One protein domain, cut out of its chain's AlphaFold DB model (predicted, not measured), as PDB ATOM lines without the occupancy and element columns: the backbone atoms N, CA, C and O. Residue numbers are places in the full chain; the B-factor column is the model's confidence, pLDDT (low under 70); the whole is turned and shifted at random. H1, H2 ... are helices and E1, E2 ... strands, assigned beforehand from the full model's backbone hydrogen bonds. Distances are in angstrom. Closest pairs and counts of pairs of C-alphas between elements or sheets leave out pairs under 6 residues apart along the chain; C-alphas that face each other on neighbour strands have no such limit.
ATOM      1  N   LYS A   3     -33.171  -4.048   6.580       83.81
ATOM      2  CA  LYS A   3     -31.806  -4.572   6.458       83.81
ATOM      3  C   LYS A   3     -31.178  -4.569   7.853       83.81
ATOM      4  O   LYS A   3     -31.574  -3.754   8.676       83.81
ATOM      5  N   ALA A   4     -30.290  -5.513   8.127       81.81
ATOM      6  CA  ALA A   4     -29.450  -5.500   9.321       81.81
ATOM      7  C   ALA A   4     -28.106  -6.157   9.018       81.81
ATOM      8  O   ALA A   4     -28.019  -7.029   8.143       81.81
ATOM      9  N   LEU A   5     -27.082  -5.750   9.761       82.44
ATOM     10  CA  LEU A   5     -25.796  -6.429   9.808       82.44
ATOM     11  C   LEU A   5     -25.776  -7.343  11.038       82.44
ATOM     12  O   LEU A   5     -25.947  -6.878  12.161       82.44
ATOM     13  N   LEU A   6     -25.596  -8.640  10.811       82.44
ATOM     14  CA  LEU A   6     -25.313  -9.614  11.856       82.44
ATOM     15  C   LEU A   6     -23.811  -9.642  12.100       82.44
ATOM     16  O   LEU A   6     -23.082  -9.971  11.164       82.44
ATOM     17  N   ASN A   7     -23.387  -9.378  13.332       81.19
ATOM     18  CA  ASN A   7     -22.043  -9.706  13.793       81.19
ATOM     19  C   ASN A   7     -22.161 -10.947  14.673       81.19
ATOM     20  O   ASN A   7     -22.825 -10.922  15.710       81.19
ATOM     21  N   ILE A   8     -21.568 -12.051  14.234       80.19
ATOM     22  CA  ILE A   8     -21.629 -13.332  14.934       80.19
ATOM     23  C   ILE A   8     -20.237 -13.649  15.447       80.19
ATOM     24  O   ILE A   8     -19.323 -13.845  14.651       80.19
ATOM     25  N   GLN A   9     -20.089 -13.749  16.761       80.81
ATOM     26  CA  GLN A   9     -18.871 -14.212  17.405       80.81
ATOM     27  C   GLN A   9     -19.134 -15.563  18.063       80.81
ATOM     28  O   GLN A   9     -19.989 -15.685  18.939       80.81
ATOM     29  N   TYR A  10     -18.407 -16.592  17.633       77.38
ATOM     30  CA  TYR A  10     -18.503 -17.918  18.234       77.38
ATOM     31  C   TYR A  10     -17.647 -18.022  19.488       77.38
ATOM     32  O   TYR A  10     -16.490 -17.605  19.504       77.38
ATOM     33  N   GLU A  11     -18.210 -18.642  20.518       73.75
ATOM     34  CA  GLU A  11     -17.531 -18.927  21.773       73.75
ATOM     35  C   GLU A  11     -17.399 -20.440  21.964       73.75
ATOM     36  O   GLU A  11     -18.406 -21.161  21.894       73.75
ATOM     37  N   PRO A  12     -16.188 -20.955  22.247       66.12
ATOM     38  CA  PRO A  12     -16.008 -22.367  22.540       66.12
ATOM     39  C   PRO A  12     -16.810 -22.754  23.783       66.12
ATOM     40  O   PRO A  12     -16.929 -22.001  24.753       66.12
ATOM     41  N   SER A  13     -17.361 -23.966  23.790       64.00
ATOM     42  CA  SER A  13     -18.082 -24.430  24.970       64.00
ATOM     43  C   SER A  13     -17.158 -24.612  26.158       64.00
ATOM     44  O   SER A  13     -16.149 -25.316  26.089       64.00
ATOM     45  N   LYS A  14     -17.610 -24.107  27.309       64.75
ATOM     46  CA  LYS A  14     -17.009 -24.407  28.615       64.75
ATOM     47  C   LYS A  14     -16.921 -25.918  28.890       64.75
ATOM     48  O   LYS A  14     -16.031 -26.335  29.620       64.75
ATOM     49  N   ARG A  15     -17.819 -26.730  28.309       61.50
ATOM     50  CA  ARG A  15     -17.848 -28.198  28.454       61.50
ATOM     51  C   ARG A  15     -16.904 -28.931  27.500       61.50
ATOM     52  O   ARG A  15     -16.472 -30.021  27.834       61.50
ATOM     53  N   ASN A  16     -16.589 -28.357  26.338       60.84
ATOM     54  CA  ASN A  16     -15.769 -28.989  25.301       60.84
ATOM     55  C   ASN A  16     -14.756 -27.977  24.746       60.84
ATOM     56  O   ASN A  16     -14.872 -27.530  23.608       60.84
ATOM     57  N   LYS A  17     -13.751 -27.633  25.561       58.94
ATOM     58  CA  LYS A  17     -12.714 -26.641  25.220       58.94
ATOM     59  C   LYS A  17     -11.891 -27.005  23.974       58.94
ATOM     60  O   LYS A  17     -11.368 -26.116  23.320       58.94
ATOM     61  N   ASN A  18     -11.810 -28.296  23.640       55.31
ATOM     62  CA  ASN A  18     -11.012 -28.817  22.522       55.31
ATOM     63  C   ASN A  18     -11.781 -28.869  21.191       55.31
ATOM     64  O   ASN A  18     -11.189 -29.161  20.157       55.31
ATOM     65  N   LEU A  19     -13.089 -28.590  21.194       55.19
ATOM     66  CA  LEU A  19     -13.869 -28.388  19.970       55.19
ATOM     67  C   LEU A  19     -13.711 -26.930  19.532       55.19
ATOM     68  O   LEU A  19     -14.636 -26.124  19.603       55.19
ATOM     69  N   TYR A  20     -12.485 -26.595  19.139       49.03
ATOM     70  CA  TYR A  20     -12.146 -25.321  18.522       49.03
ATOM     71  C   TYR A  20     -12.645 -25.354  17.072       49.03
ATOM     72  O   TYR A  20     -11.934 -25.763  16.159       49.03
ATOM     73  N   LEU A  21     -13.895 -24.947  16.850       54.47
ATOM     74  CA  LEU A  21     -14.221 -24.305  15.579       54.47
ATOM     75  C   LEU A  21     -13.537 -22.943  15.664       54.47
ATOM     76  O   LEU A  21     -13.742 -22.232  16.649       54.47
ATOM     77  N   THR A  22     -12.651 -22.623  14.719       51.19
ATOM     78  CA  THR A  22     -12.002 -21.310  14.664       51.19
ATOM     79  C   THR A  22     -13.069 -20.246  14.871       51.19
ATOM     80  O   THR A  22     -14.047 -20.195  14.127       51.19
ATOM     81  N   SER A  23     -12.930 -19.446  15.930       51.28
ATOM     82  CA  SER A  23     -13.882 -18.393  16.271       51.28
ATOM     83  C   SER A  23     -13.771 -17.280  15.233       51.28
ATOM     84  O   SER A  23     -13.146 -16.246  15.463       51.28
ATOM     85  N   MET A  24     -14.296 -17.518  14.036       60.47
ATOM     86  CA  MET A  24     -14.338 -16.516  12.990       60.47
ATOM     87  C   MET A  24     -15.538 -15.632  13.269       60.47
ATOM     88  O   MET A  24     -16.673 -16.106  13.317       60.47
ATOM     89  N   ALA A  25     -15.274 -14.345  13.481       64.62
ATOM     90  CA  ALA A  25     -16.328 -13.353  13.465       64.62
ATOM     91  C   ALA A  25     -16.957 -13.349  12.065       64.62
ATOM     92  O   ALA A  25     -16.253 -13.201  11.063       64.62
ATOM     93  N   ILE A  26     -18.269 -13.546  11.985       74.62
ATOM     94  CA  ILE A  26     -19.005 -13.508  10.723       74.62
ATOM     95  C   ILE A  26     -19.834 -12.241  10.691       74.62
ATOM     96  O   ILE A  26     -20.735 -12.059  11.505       74.62
ATOM     97  N   ASN A  27     -19.570 -11.425   9.677       79.44
ATOM     98  CA  ASN A  27     -20.366 -10.254   9.357       79.44
ATOM     99  C   ASN A  27     -21.287 -10.597   8.185       79.44
ATOM    100  O   ASN A  27     -20.822 -10.864   7.073       79.44
ATOM    101  N   LYS A  28     -22.604 -10.618   8.414       83.31
ATOM    102  CA  LYS A  28     -23.586 -10.972   7.382       83.31
ATOM    103  C   LYS A  28     -24.704  -9.951   7.297       83.31
ATOM    104  O   LYS A  28     -25.447  -9.731   8.245       83.31
ATOM    105  N   ILE A  29     -24.887  -9.389   6.110       84.81
ATOM    106  CA  ILE A  29     -26.057  -8.570   5.809       84.81
ATOM    107  C   ILE A  29     -27.253  -9.487   5.554       84.81
ATOM    108  O   ILE A  29     -27.211 -10.338   4.664       84.81
ATOM    109  N   ILE A  30     -28.340  -9.262   6.286       85.06
ATOM    110  CA  ILE A  30     -29.617  -9.951   6.089       85.06
ATOM    111  C   ILE A  30     -30.744  -8.956   5.826       85.06
ATOM    112  O   ILE A  30     -30.656  -7.768   6.146       85.06
ATOM    113  N   ARG A  31     -31.837  -9.460   5.249       86.50
ATOM    114  CA  ARG A  31     -33.093  -8.723   5.110       86.50
ATOM    115  C   ARG A  31     -34.192  -9.451   5.859       86.50
ATOM    116  O   ARG A  31     -34.302 -10.666   5.739       86.50
ATOM    117  N   PHE A  32     -35.019  -8.714   6.593       86.19
ATOM    118  CA  PHE A  32     -36.093  -9.305   7.386       86.19
ATOM    119  C   PHE A  32     -37.364  -8.452   7.401       86.19
ATOM    120  O   PHE A  32     -37.353  -7.246   7.121       86.19
ATOM    121  N   LYS A  33     -38.495  -9.102   7.692       85.31
ATOM    122  CA  LYS A  33     -39.820  -8.458   7.785       85.31
ATOM    123  C   LYS A  33     -40.314  -8.304   9.227       85.31
ATOM    124  O   LYS A  33     -40.964  -7.312   9.536       85.31
ATOM    125  N   ASN A  34     -39.998  -9.262  10.095       84.44
ATOM    126  CA  ASN A  34     -40.416  -9.324  11.499       84.44
ATOM    127  C   ASN A  34     -39.395 -10.133  12.334       84.44
ATOM    128  O   ASN A  34     -38.416 -10.638  11.781       84.44
ATOM    129  N   ILE A  35     -39.613 -10.255  13.652       82.62
ATOM    130  CA  ILE A  35     -38.706 -10.970  14.577       82.62
ATOM    131  C   ILE A  35     -38.568 -12.455  14.216       82.62
ATOM    132  O   ILE A  35     -37.465 -12.997  14.272       82.62
ATOM    133  N   THR A  36     -39.659 -13.121  13.832       85.31
ATOM    134  CA  THR A  36     -39.627 -14.539  13.437       85.31
ATOM    135  C   THR A  36     -38.703 -14.740  12.240       85.31
ATOM    136  O   THR A  36     -37.762 -15.526  12.303       85.31
ATOM    137  N   ASN A  37     -38.882 -13.928  11.199       89.00
ATOM    138  CA  ASN A  37     -38.063 -13.980   9.997       89.00
ATOM    139  C   ASN A  37     -36.603 -13.554  10.245       89.00
ATOM    140  O   ASN A  37     -35.688 -14.060   9.598       89.00
ATOM    141  N   LEU A  38     -36.354 -12.657  11.203       86.81
ATOM    142  CA  LEU A  38     -35.000 -12.358  11.677       86.81
ATOM    143  C   LEU A  38     -34.339 -13.613  12.272       86.81
ATOM    144  O   LEU A  38     -33.243 -13.977  11.851       86.81
ATOM    145  N   LYS A  39     -35.014 -14.307  13.200       85.69
ATOM    146  CA  LYS A  39     -34.498 -15.540  13.821       85.69
ATOM    147  C   LYS A  39     -34.253 -16.643  12.792       85.69
ATOM    148  O   LYS A  39     -33.219 -17.299  12.855       85.69
ATOM    149  N   GLU A  40     -35.146 -16.818  11.822       89.06
ATOM    150  CA  GLU A  40     -34.964 -17.773  10.718       89.06
ATOM    151  C   GLU A  40     -33.712 -17.469   9.883       89.06
ATOM    152  O   GLU A  40     -32.921 -18.370   9.606       89.06
ATOM    153  N   ASN A  41     -33.489 -16.200   9.527       87.69
ATOM    154  CA  ASN A  41     -32.295 -15.783   8.787       87.69
ATOM    155  C   ASN A  41     -31.007 -15.992   9.596       87.69
ATOM    156  O   ASN A  41     -29.989 -16.406   9.036       87.69
ATOM    157  N   ILE A  42     -31.049 -15.744  10.909       86.00
ATOM    158  CA  ILE A  42     -29.934 -16.038  11.813       86.00
ATOM    159  C   ILE A  42     -29.666 -17.550  11.844       86.00
ATOM    160  O   ILE A  42     -28.528 -17.961  11.647       86.00
ATOM    161  N   ILE A  43     -30.697 -18.390  12.015       85.00
ATOM    162  CA  ILE A  43     -30.563 -19.859  11.975       85.00
ATOM    163  C   ILE A  43     -29.923 -20.306  10.661       85.00
ATOM    164  O   ILE A  43     -29.010 -21.128  10.686       85.00
ATOM    165  N   LYS A  44     -30.393 -19.779   9.525       86.00
ATOM    166  CA  LYS A  44     -29.852 -20.118   8.205       86.00
ATOM    167  C   LYS A  44     -28.371 -19.755   8.107       86.00
ATOM    168  O   LYS A  44     -27.565 -20.618   7.788       86.00
ATOM    169  N   THR A  45     -28.018 -18.528   8.492       83.38
ATOM    170  CA  THR A  45     -26.625 -18.055   8.508       83.38
ATOM    171  C   THR A  45     -25.747 -18.961   9.369       83.38
ATOM    172  O   THR A  45     -24.699 -19.405   8.922       83.38
ATOM    173  N   LEU A  46     -26.202 -19.315  10.574       79.00
ATOM    174  CA  LEU A  46     -25.468 -20.221  11.457       79.00
ATOM    175  C   LEU A  46     -25.331 -21.629  10.862       79.00
ATOM    176  O   LEU A  46     -24.294 -22.260  11.044       79.00
ATOM    177  N   LYS A  47     -26.357 -22.166  10.192       77.00
ATOM    178  CA  LYS A  47     -26.317 -23.503   9.572       77.00
ATOM    179  C   LYS A  47     -25.349 -23.571   8.391       77.00
ATOM    180  O   LYS A  47     -24.587 -24.532   8.330       77.00
ATOM    181  N   ASP A  48     -25.344 -22.555   7.529       74.50
ATOM    182  CA  ASP A  48     -24.493 -22.497   6.333       74.50
ATOM    183  C   ASP A  48     -22.992 -22.570   6.680       74.50
ATOM    184  O   ASP A  48     -22.204 -23.123   5.916       74.50
ATOM    185  N   CYS A  49     -22.593 -22.059   7.847       66.19
ATOM    186  CA  CYS A  49     -21.184 -21.925   8.213       66.19
ATOM    187  C   CYS A  49     -20.487 -23.221   8.639       66.19
ATOM    188  O   CYS A  49     -19.295 -23.348   8.375       66.19
ATOM    189  N   ASP A  50     -21.186 -24.200   9.231       58.88
ATOM    190  CA  ASP A  50     -20.475 -25.338   9.850       58.88
ATOM    191  C   ASP A  50     -20.612 -26.672   9.116       58.88
ATOM    192  O   ASP A  50     -19.980 -27.628   9.536       58.88
ATOM    193  N   LYS A  51     -21.416 -26.803   8.049       57.41
ATOM    194  CA  LYS A  51     -21.613 -28.091   7.331       57.41
ATOM    195  C   LYS A  51     -22.004 -29.290   8.232       57.41
ATOM    196  O   LYS A  51     -21.900 -30.440   7.819       57.41
ATOM    197  N   ILE A  52     -22.485 -29.031   9.450       55.97
ATOM    198  CA  ILE A  52     -22.922 -30.041  10.421       55.97
ATOM    199  C   ILE A  52     -24.433 -30.204  10.318       55.97
ATOM    200  O   ILE A  52     -25.185 -29.235  10.448       55.97
ATOM    201  N   LEU A  53     -24.861 -31.445  10.106       54.34
ATOM    202  CA  LEU A  53     -26.222 -31.798   9.703       54.34
ATOM    203  C   LEU A  53     -27.272 -31.518  10.794       54.34
ATOM    204  O   LEU A  53     -28.377 -31.076  10.484       54.34
ATOM    205  N   ASN A  54     -26.914 -31.683  12.073       63.34
ATOM    206  CA  ASN A  54     -27.866 -31.623  13.185       63.34
ATOM    207  C   ASN A  54     -27.525 -30.505  14.172       63.34
ATOM    208  O   ASN A  54     -26.812 -30.714  15.152       63.34
ATOM    209  N   LYS A  55     -28.078 -29.313  13.920       71.31
ATOM    210  CA  LYS A  55     -28.017 -28.164  14.834       71.31
ATOM    211  C   LYS A  55     -29.337 -27.950  15.561       71.31
ATOM    212  O   LYS A  55     -30.320 -27.579  14.921       71.31
ATOM    213  N   LYS A  56     -29.347 -28.063  16.894       77.50
ATOM    214  CA  LYS A  56     -30.385 -27.406  17.716       77.50
ATOM    215  C   LYS A  56     -29.861 -26.043  18.159       77.50
ATOM    216  O   LYS A  56     -28.737 -25.953  18.643       77.50
ATOM    217  N   ILE A  57     -30.660 -24.992  17.976       78.25
ATOM    218  CA  ILE A  57     -30.282 -23.608  18.287       78.25
ATOM    219  C   ILE A  57     -31.312 -23.029  19.252       78.25
ATOM    220  O   ILE A  57     -32.497 -22.977  18.932       78.25
ATOM    221  N   HIS A  58     -30.854 -22.583  20.421       82.75
ATOM    222  CA  HIS A  58     -31.700 -21.924  21.416       82.75
ATOM    223  C   HIS A  58     -31.258 -20.477  21.597       82.75
ATOM    224  O   HIS A  58     -30.144 -20.224  22.064       82.75
ATOM    225  N   PHE A  59     -32.140 -19.542  21.253       82.56
ATOM    226  CA  PHE A  59     -31.888 -18.111  21.387       82.56
ATOM    227  C   PHE A  59     -32.240 -17.608  22.782       82.56
ATOM    228  O   PHE A  59     -33.344 -17.840  23.272       82.56
ATOM    229  N   LYS A  60     -31.327 -16.844  23.372       86.69
ATOM    230  CA  LYS A  60     -31.553 -16.011  24.552       86.69
ATOM    231  C   LYS A  60     -31.375 -14.550  24.140       86.69
ATOM    232  O   LYS A  60     -30.406 -14.268  23.442       86.69
ATOM    233  N   PRO A  61     -32.286 -13.631  24.480       85.94
ATOM    234  CA  PRO A  61     -32.078 -12.213  24.194       85.94
ATOM    235  C   PRO A  61     -30.843 -11.686  24.942       85.94
ATOM    236  O   PRO A  61     -30.570 -12.120  26.060       85.94
ATOM    237  N   ILE A  62     -30.098 -10.773  24.316       85.44
ATOM    238  CA  ILE A  62     -28.997 -10.034  24.950       85.44
ATOM    239  C   ILE A  62     -29.448  -8.596  25.141       85.44
ATOM    240  O   ILE A  62     -29.904  -7.971  24.180       85.44
ATOM    241  N   TYR A  63     -29.268  -8.087  26.356       84.38
ATOM    242  CA  TYR A  63     -29.548  -6.706  26.717       84.38
ATOM    243  C   TYR A  63     -28.254  -5.995  27.104       84.38
ATOM    244  O   TYR A  63     -27.372  -6.613  27.700       84.38
ATOM    245  N   ILE A  64     -28.161  -4.713  26.769       82.06
ATOM    246  CA  ILE A  64     -27.156  -3.795  27.309       82.06
ATOM    247  C   ILE A  64     -27.868  -2.715  28.112       82.06
ATOM    248  O   ILE A  64     -28.950  -2.266  27.724       82.06
ATOM    249  N   ASP A  65     -27.269  -2.294  29.218       82.94
ATOM    250  CA  ASP A  65     -27.777  -1.156  29.971       82.94
ATOM    251  C   ASP A  65     -27.426   0.136  29.237       82.94
ATOM    252  O   ASP A  65     -26.277   0.388  28.875       82.94
ATOM    253  N   THR A  66     -28.446   0.950  28.990       79.94
ATOM    254  CA  THR A  66     -28.307   2.279  28.396       79.94
ATOM    255  C   THR A  66     -28.837   3.325  29.366       79.94
ATOM    256  O   THR A  66     -29.551   2.999  30.316       79.94
ATOM    257  N   ASN A  67     -28.581   4.605  29.087       78.81
ATOM    258  CA  ASN A  67     -29.151   5.714  29.864       78.81
ATOM    259  C   ASN A  67     -30.696   5.694  29.912       78.81
ATOM    260  O   ASN A  67     -31.282   6.319  30.788       78.81
ATOM    261  N   ASN A  68     -31.348   4.954  29.005       77.81
ATOM    262  CA  ASN A  68     -32.802   4.803  28.918       77.81
ATOM    263  C   ASN A  68     -33.292   3.407  29.362       77.81
ATOM    264  O   ASN A  68     -34.404   3.003  29.018       77.81
ATOM    265  N   GLY A  69     -32.467   2.659  30.105       80.69
ATOM    266  CA  GLY A  69     -32.760   1.310  30.597       80.69
ATOM    267  C   GLY A  69     -32.148   0.187  29.753       80.69
ATOM    268  O   GLY A  69     -31.405   0.426  28.797       80.69
ATOM    269  N   ALA A  70     -32.456  -1.056  30.133       81.31
ATOM    270  CA  ALA A  70     -31.954  -2.252  29.464       81.31
ATOM    271  C   ALA A  70     -32.545  -2.383  28.052       81.31
ATOM    272  O   ALA A  70     -33.755  -2.524  27.869       81.31
ATOM    273  N   GLN A  71     -31.679  -2.370  27.045       81.88
ATOM    274  CA  GLN A  71     -32.049  -2.426  25.641       81.88
ATOM    275  C   GLN A  71     -31.582  -3.725  25.004       81.88
ATOM    276  O   GLN A  71     -30.407  -4.075  25.072       81.88
ATOM    277  N   GLN A  72     -32.496  -4.426  24.331       83.81
ATOM    278  CA  GLN A  72     -32.115  -5.617  23.586       83.81
ATOM    279  C   GLN A  72     -31.288  -5.224  22.353       83.81
ATOM    280  O   GLN A  72     -31.728  -4.401  21.553       83.81
ATOM    281  N   VAL A  73     -30.124  -5.846  22.171       82.88
ATOM    282  CA  VAL A  73     -29.210  -5.591  21.034       82.88
ATOM    283  C   VAL A  73     -29.010  -6.798  20.127       82.88
ATOM    284  O   VAL A  73     -28.482  -6.688  19.022       82.88
ATOM    285  N   GLY A  74     -29.472  -7.968  20.561       86.06
ATOM    286  CA  GLY A  74     -29.294  -9.182  19.789       86.06
ATOM    287  C   GLY A  74     -29.708 -10.435  20.535       86.06
ATOM    288  O   GLY A  74     -30.634 -10.421  21.358       86.06
ATOM    289  N   TYR A  75     -29.022 -11.530  20.216       87.50
ATOM    290  CA  TYR A  75     -29.270 -12.842  20.793       87.50
ATOM    291  C   TYR A  75     -27.978 -13.600  21.080       87.50
ATOM    292  O   TYR A  75     -27.048 -13.609  20.286       87.50
ATOM    293  N   TYR A  76     -27.963 -14.318  22.191       86.75
ATOM    294  CA  TYR A  76     -26.998 -15.365  22.449       86.75
ATOM    295  C   TYR A  76     -27.619 -16.693  22.019       86.75
ATOM    296  O   TYR A  76     -28.673 -17.092  22.524       86.75
ATOM    297  N   ALA A  77     -26.989 -17.383  21.078       83.50
ATOM    298  CA  ALA A  77     -27.436 -18.679  20.600       83.50
ATOM    299  C   ALA A  77     -26.616 -19.800  21.248       83.50
ATOM    300  O   ALA A  77     -25.402 -19.868  21.094       83.50
ATOM    301  N   ASN A  78     -27.293 -20.719  21.939       80.88
ATOM    302  CA  ASN A  78     -26.689 -21.992  22.332       80.88
ATOM    303  C   ASN A  78     -26.852 -22.974  21.178       80.88
ATOM    304  O   ASN A  78     -27.988 -23.296  20.812       80.88
ATOM    305  N   ILE A  79     -25.736 -23.447  20.631       77.25
ATOM    306  CA  ILE A  79     -25.715 -24.330  19.471       77.25
ATOM    307  C   ILE A  79     -25.255 -25.718  19.912       77.25
ATOM    308  O   ILE A  79     -24.224 -25.890  20.563       77.25
ATOM    309  N   PHE A  80     -26.065 -26.709  19.557       75.06
ATOM    310  CA  PHE A  80     -25.868 -28.119  19.866       75.06
ATOM    311  C   PHE A  80     -25.653 -28.862  18.558       75.06
ATOM    312  O   PHE A  80     -26.496 -28.755  17.668       75.06
ATOM    313  N   LEU A  81     -24.556 -29.603  18.462       74.69
ATOM    314  CA  LEU A  81     -24.116 -30.298  17.260       74.69
ATOM    315  C   LEU A  81     -23.946 -31.782  17.515       74.69
ATOM    316  O   LEU A  81     -23.478 -32.181  18.583       74.69
ATOM    317  N   GLU A  82     -24.189 -32.566  16.476       70.88
ATOM    318  CA  GLU A  82     -23.697 -33.935  16.365       70.88
ATOM    319  C   GLU A  82     -22.684 -33.989  15.225       70.88
ATOM    320  O   GLU A  82     -23.018 -33.767  14.063       70.88
ATOM    321  N   LEU A  83     -21.428 -34.230  15.586       69.94
ATOM    322  CA  LEU A  83     -20.314 -34.402  14.667       69.94
ATOM    323  C   LEU A  83     -20.104 -35.887  14.430       69.94
ATOM    324  O   LEU A  83     -20.003 -36.638  15.398       69.94
ATOM    325  N   LEU A  84     -20.002 -36.307  13.174       66.88
ATOM    326  CA  LEU A  84     -19.527 -37.650  12.883       66.88
ATOM    327  C   LEU A  84     -18.025 -37.707  13.197       66.88
ATOM    328  O   LEU A  84     -17.242 -36.921  12.671       66.88
ATOM    329  N   ASP A  85     -17.637 -38.591  14.109       71.00
ATOM    330  CA  ASP A  85     -16.244 -38.971  14.311       71.00
ATOM    331  C   ASP A  85     -15.934 -40.115  13.351       71.00
ATOM    332  O   ASP A  85     -16.238 -41.273  13.652       71.00
ATOM    333  N   ASP A  86     -15.352 -39.789  12.199       67.81
ATOM    334  CA  ASP A  86     -15.023 -40.766  11.155       67.81
ATOM    335  C   ASP A  86     -14.081 -41.867  11.666       67.81
ATOM    336  O   ASP A  86     -14.216 -43.029  11.279       67.81
ATOM    337  N   ASN A  87     -13.194 -41.544  12.617       76.19
ATOM    338  CA  ASN A  87     -12.263 -42.513  13.201       76.19
ATOM    339  C   ASN A  87     -12.977 -43.521  14.102       76.19
ATOM    340  O   ASN A  87     -12.567 -44.676  14.199       76.19
ATOM    341  N   LYS A  88     -14.039 -43.088  14.789       76.62
ATOM    342  CA  LYS A  88     -14.797 -43.929  15.725       76.62
ATOM    343  C   LYS A  88     -16.140 -44.394  15.172       76.62
ATOM    344  O   LYS A  88     -16.872 -45.044  15.912       76.62
ATOM    345  N   LYS A  89     -16.495 -44.027  13.932       76.88
ATOM    346  CA  LYS A  89     -17.815 -44.236  13.306       76.88
ATOM    347  C   LYS A  89     -18.989 -43.919  14.246       76.88
ATOM    348  O   LYS A  89     -20.009 -44.603  14.243       76.88
ATOM    349  N   THR A  90     -18.832 -42.908  15.097       76.31
ATOM    350  CA  THR A  90     -19.805 -42.543  16.139       76.31
ATOM    351  C   THR A  90     -20.069 -41.050  16.120       76.31
ATOM    352  O   THR A  90     -19.217 -40.261  15.724       76.31
ATOM    353  N   PHE A  91     -21.253 -40.639  16.568       72.88
ATOM    354  CA  PHE A  91     -21.572 -39.222  16.700       72.88
ATOM    355  C   PHE A  91     -21.058 -38.670  18.032       72.88
ATOM    356  O   PHE A  91     -21.427 -39.142  19.110       72.88
ATOM    357  N   LYS A  92     -20.238 -37.622  17.967       72.31
ATOM    358  CA  LYS A  92     -19.818 -36.822  19.116       72.31
ATOM    359  C   LYS A  92     -20.714 -35.603  19.260       72.31
ATOM    360  O   LYS A  92     -20.909 -34.840  18.316       72.31
ATOM    361  N   LYS A  93     -21.214 -35.380  20.473       72.00
ATOM    362  CA  LYS A  93     -21.981 -34.175  20.795       72.00
ATOM    363  C   LYS A  93     -21.034 -33.019  21.089       72.00
ATOM    364  O   LYS A  93     -20.215 -33.095  22.005       72.00
ATOM    365  N   ALA A  94     -21.175 -31.943  20.327       70.50
ATOM    366  CA  ALA A  94     -20.473 -30.691  20.554       70.50
ATOM    367  C   ALA A  94     -21.465 -29.593  20.939       70.50
ATOM    368  O   ALA A  94     -22.625 -29.584  20.535       70.50
ATOM    369  N   TYR A  95     -20.988 -28.674  21.765       73.06
ATOM    370  CA  TYR A  95     -21.751 -27.539  22.261       73.06
ATOM    371  C   TYR A  95     -20.888 -26.314  22.005       73.06
ATOM    372  O   TYR A  95     -19.671 -26.422  22.135       73.06
ATOM    373  N   PHE A  96     -21.479 -25.178  21.663       73.56
ATOM    374  CA  PHE A  96     -20.784 -23.892  21.602       73.56
ATOM    375  C   PHE A  96     -21.796 -22.744  21.663       73.56
ATOM    376  O   PHE A  96     -23.002 -22.944  21.467       73.56
ATOM    377  N   GLY A  97     -21.308 -21.564  22.028       76.88
ATOM    378  CA  GLY A  97     -22.082 -20.331  22.059       76.88
ATOM    379  C   GLY A  97     -21.882 -19.527  20.784       76.88
ATOM    380  O   GLY A  97     -20.842 -19.628  20.138       76.88
ATOM    381  N   ALA A  98     -22.863 -18.707  20.430       79.56
ATOM    382  CA  ALA A  98     -22.673 -17.634  19.469       79.56
ATOM    383  C   ALA A  98     -23.306 -16.354  20.011       79.56
ATOM    384  O   ALA A  98     -24.513 -16.311  20.264       79.56
ATOM    385  N   TRP A  99     -22.489 -15.324  20.184       83.62
ATOM    386  CA  TRP A  99     -22.940 -13.973  20.459       83.62
ATOM    387  C   TRP A  99     -23.311 -13.316  19.134       83.62
ATOM    388  O   TRP A  99     -22.504 -13.287  18.207       83.62
ATOM    389  N   ILE A 100     -24.565 -12.886  19.005       82.69
ATOM    390  CA  ILE A 100     -25.118 -12.381  17.749       82.69
ATOM    391  C   ILE A 100     -25.649 -10.988  18.018       82.69
ATOM    392  O   ILE A 100     -26.753 -10.820  18.543       82.69
ATOM    393  N   GLU A 101     -24.862 -10.000  17.633       82.19
ATOM    394  CA  GLU A 101     -25.293  -8.615  17.590       82.19
ATOM    395  C   GLU A 101     -25.983  -8.347  16.263       82.19
ATOM    396  O   GLU A 101     -25.577  -8.838  15.204       82.19
ATOM    397  N   VAL A 102     -27.061  -7.574  16.325       79.06
ATOM    398  CA  VAL A 102     -27.787  -7.168  15.134       79.06
ATOM    399  C   VAL A 102     -27.770  -5.650  15.068       79.06
ATOM    400  O   VAL A 102     -28.594  -4.961  15.675       79.06
ATOM    401  N   ASN A 103     -26.810  -5.131  14.311       68.31
ATOM    402  CA  ASN A 103     -26.643  -3.700  14.119       68.31
ATOM    403  C   ASN A 103     -27.850  -3.115  13.368       68.31
ATOM    404  O   ASN A 103     -28.413  -3.760  12.479       68.31
ATOM    405  N   GLU A 104     -28.228  -1.888  13.754       59.75
ATOM    406  CA  GLU A 104     -29.437  -1.133  13.355       59.75
ATOM    407  C   GLU A 104     -30.755  -1.470  14.108       59.75
ATOM    408  O   GLU A 104     -31.818  -0.960  13.746       59.75
TER     409      GLU A 104
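What this domain is: This is residues 3 to 104 of the 114 residues of an uncharacterized protein of Campylobacter fetus (UniProt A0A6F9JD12). A strongly twisted sheet of five antiparallel strands curls round one helix, H1, on one of its faces. The long hairpins E3-E4 and E4-E5 reach out to opposite ends, with their turns at Asn 68 and Asn 87, and make the longest axis. The 102 printed residues hold, in chain order, E1, E2, H1, E3, E4 and E5, with sheet order E2, E1, E5, E4, E3; the class is mixed, helices and strands. The whole is only just compact, close to loose, with a radius of gyration of the C-alphas of 15.0 A, and spans 53 by 27 by 20 A.

How they stand to each other: E1, residues 3 to 12, and edge strand E2, residues 26 to 32, form a hairpin; N 6 and O 28 are 2.8 A apart, within hydrogen-bond range. H1, residues 35 to 50, is on the sheet, in two layers, a helix on one face of a sheet. The closest C-alphas of E2 and H1, Phe 32 and Leu 38, are 5.4 A apart. In H1, 10 of 12 O i to N i+4 pairs are within hydrogen-bond range. E3, residues 54 to 66, E4, residues 69 to 85, and E5, residues 90 to 103, form a meander, each strand the antiparallel neighbour of the one before. Within range are N 60 and O 76, 2.8 A, for E3 and E4, and N 77 and O 98, 2.8 A, for E4 and E5. E5 and E1 are antiparallel, with N 9 and O 99 at 2.9 A. E2 and E3 are apart.

Where its parts are: E1 begins at C-alpha 3 (-31.806, -4.572, 6.458) and is 28.7 A long; E2 is 17.9 A and H1 23.7 A. E3 is 37.2 A, E4 46.5 A, and E5 39.5 A, ending at C-alpha 103 (-26.643, -3.700, 14.119).

The domain as a whole: The C-alphas farthest apart, Asn 68 and Asn 87, are 53.9 A apart. The printed part has no cut; the link E1 to E2 is long, with 13 residues. Residues 12 to 25 and 49 to 54 are among those with pLDDT under 70.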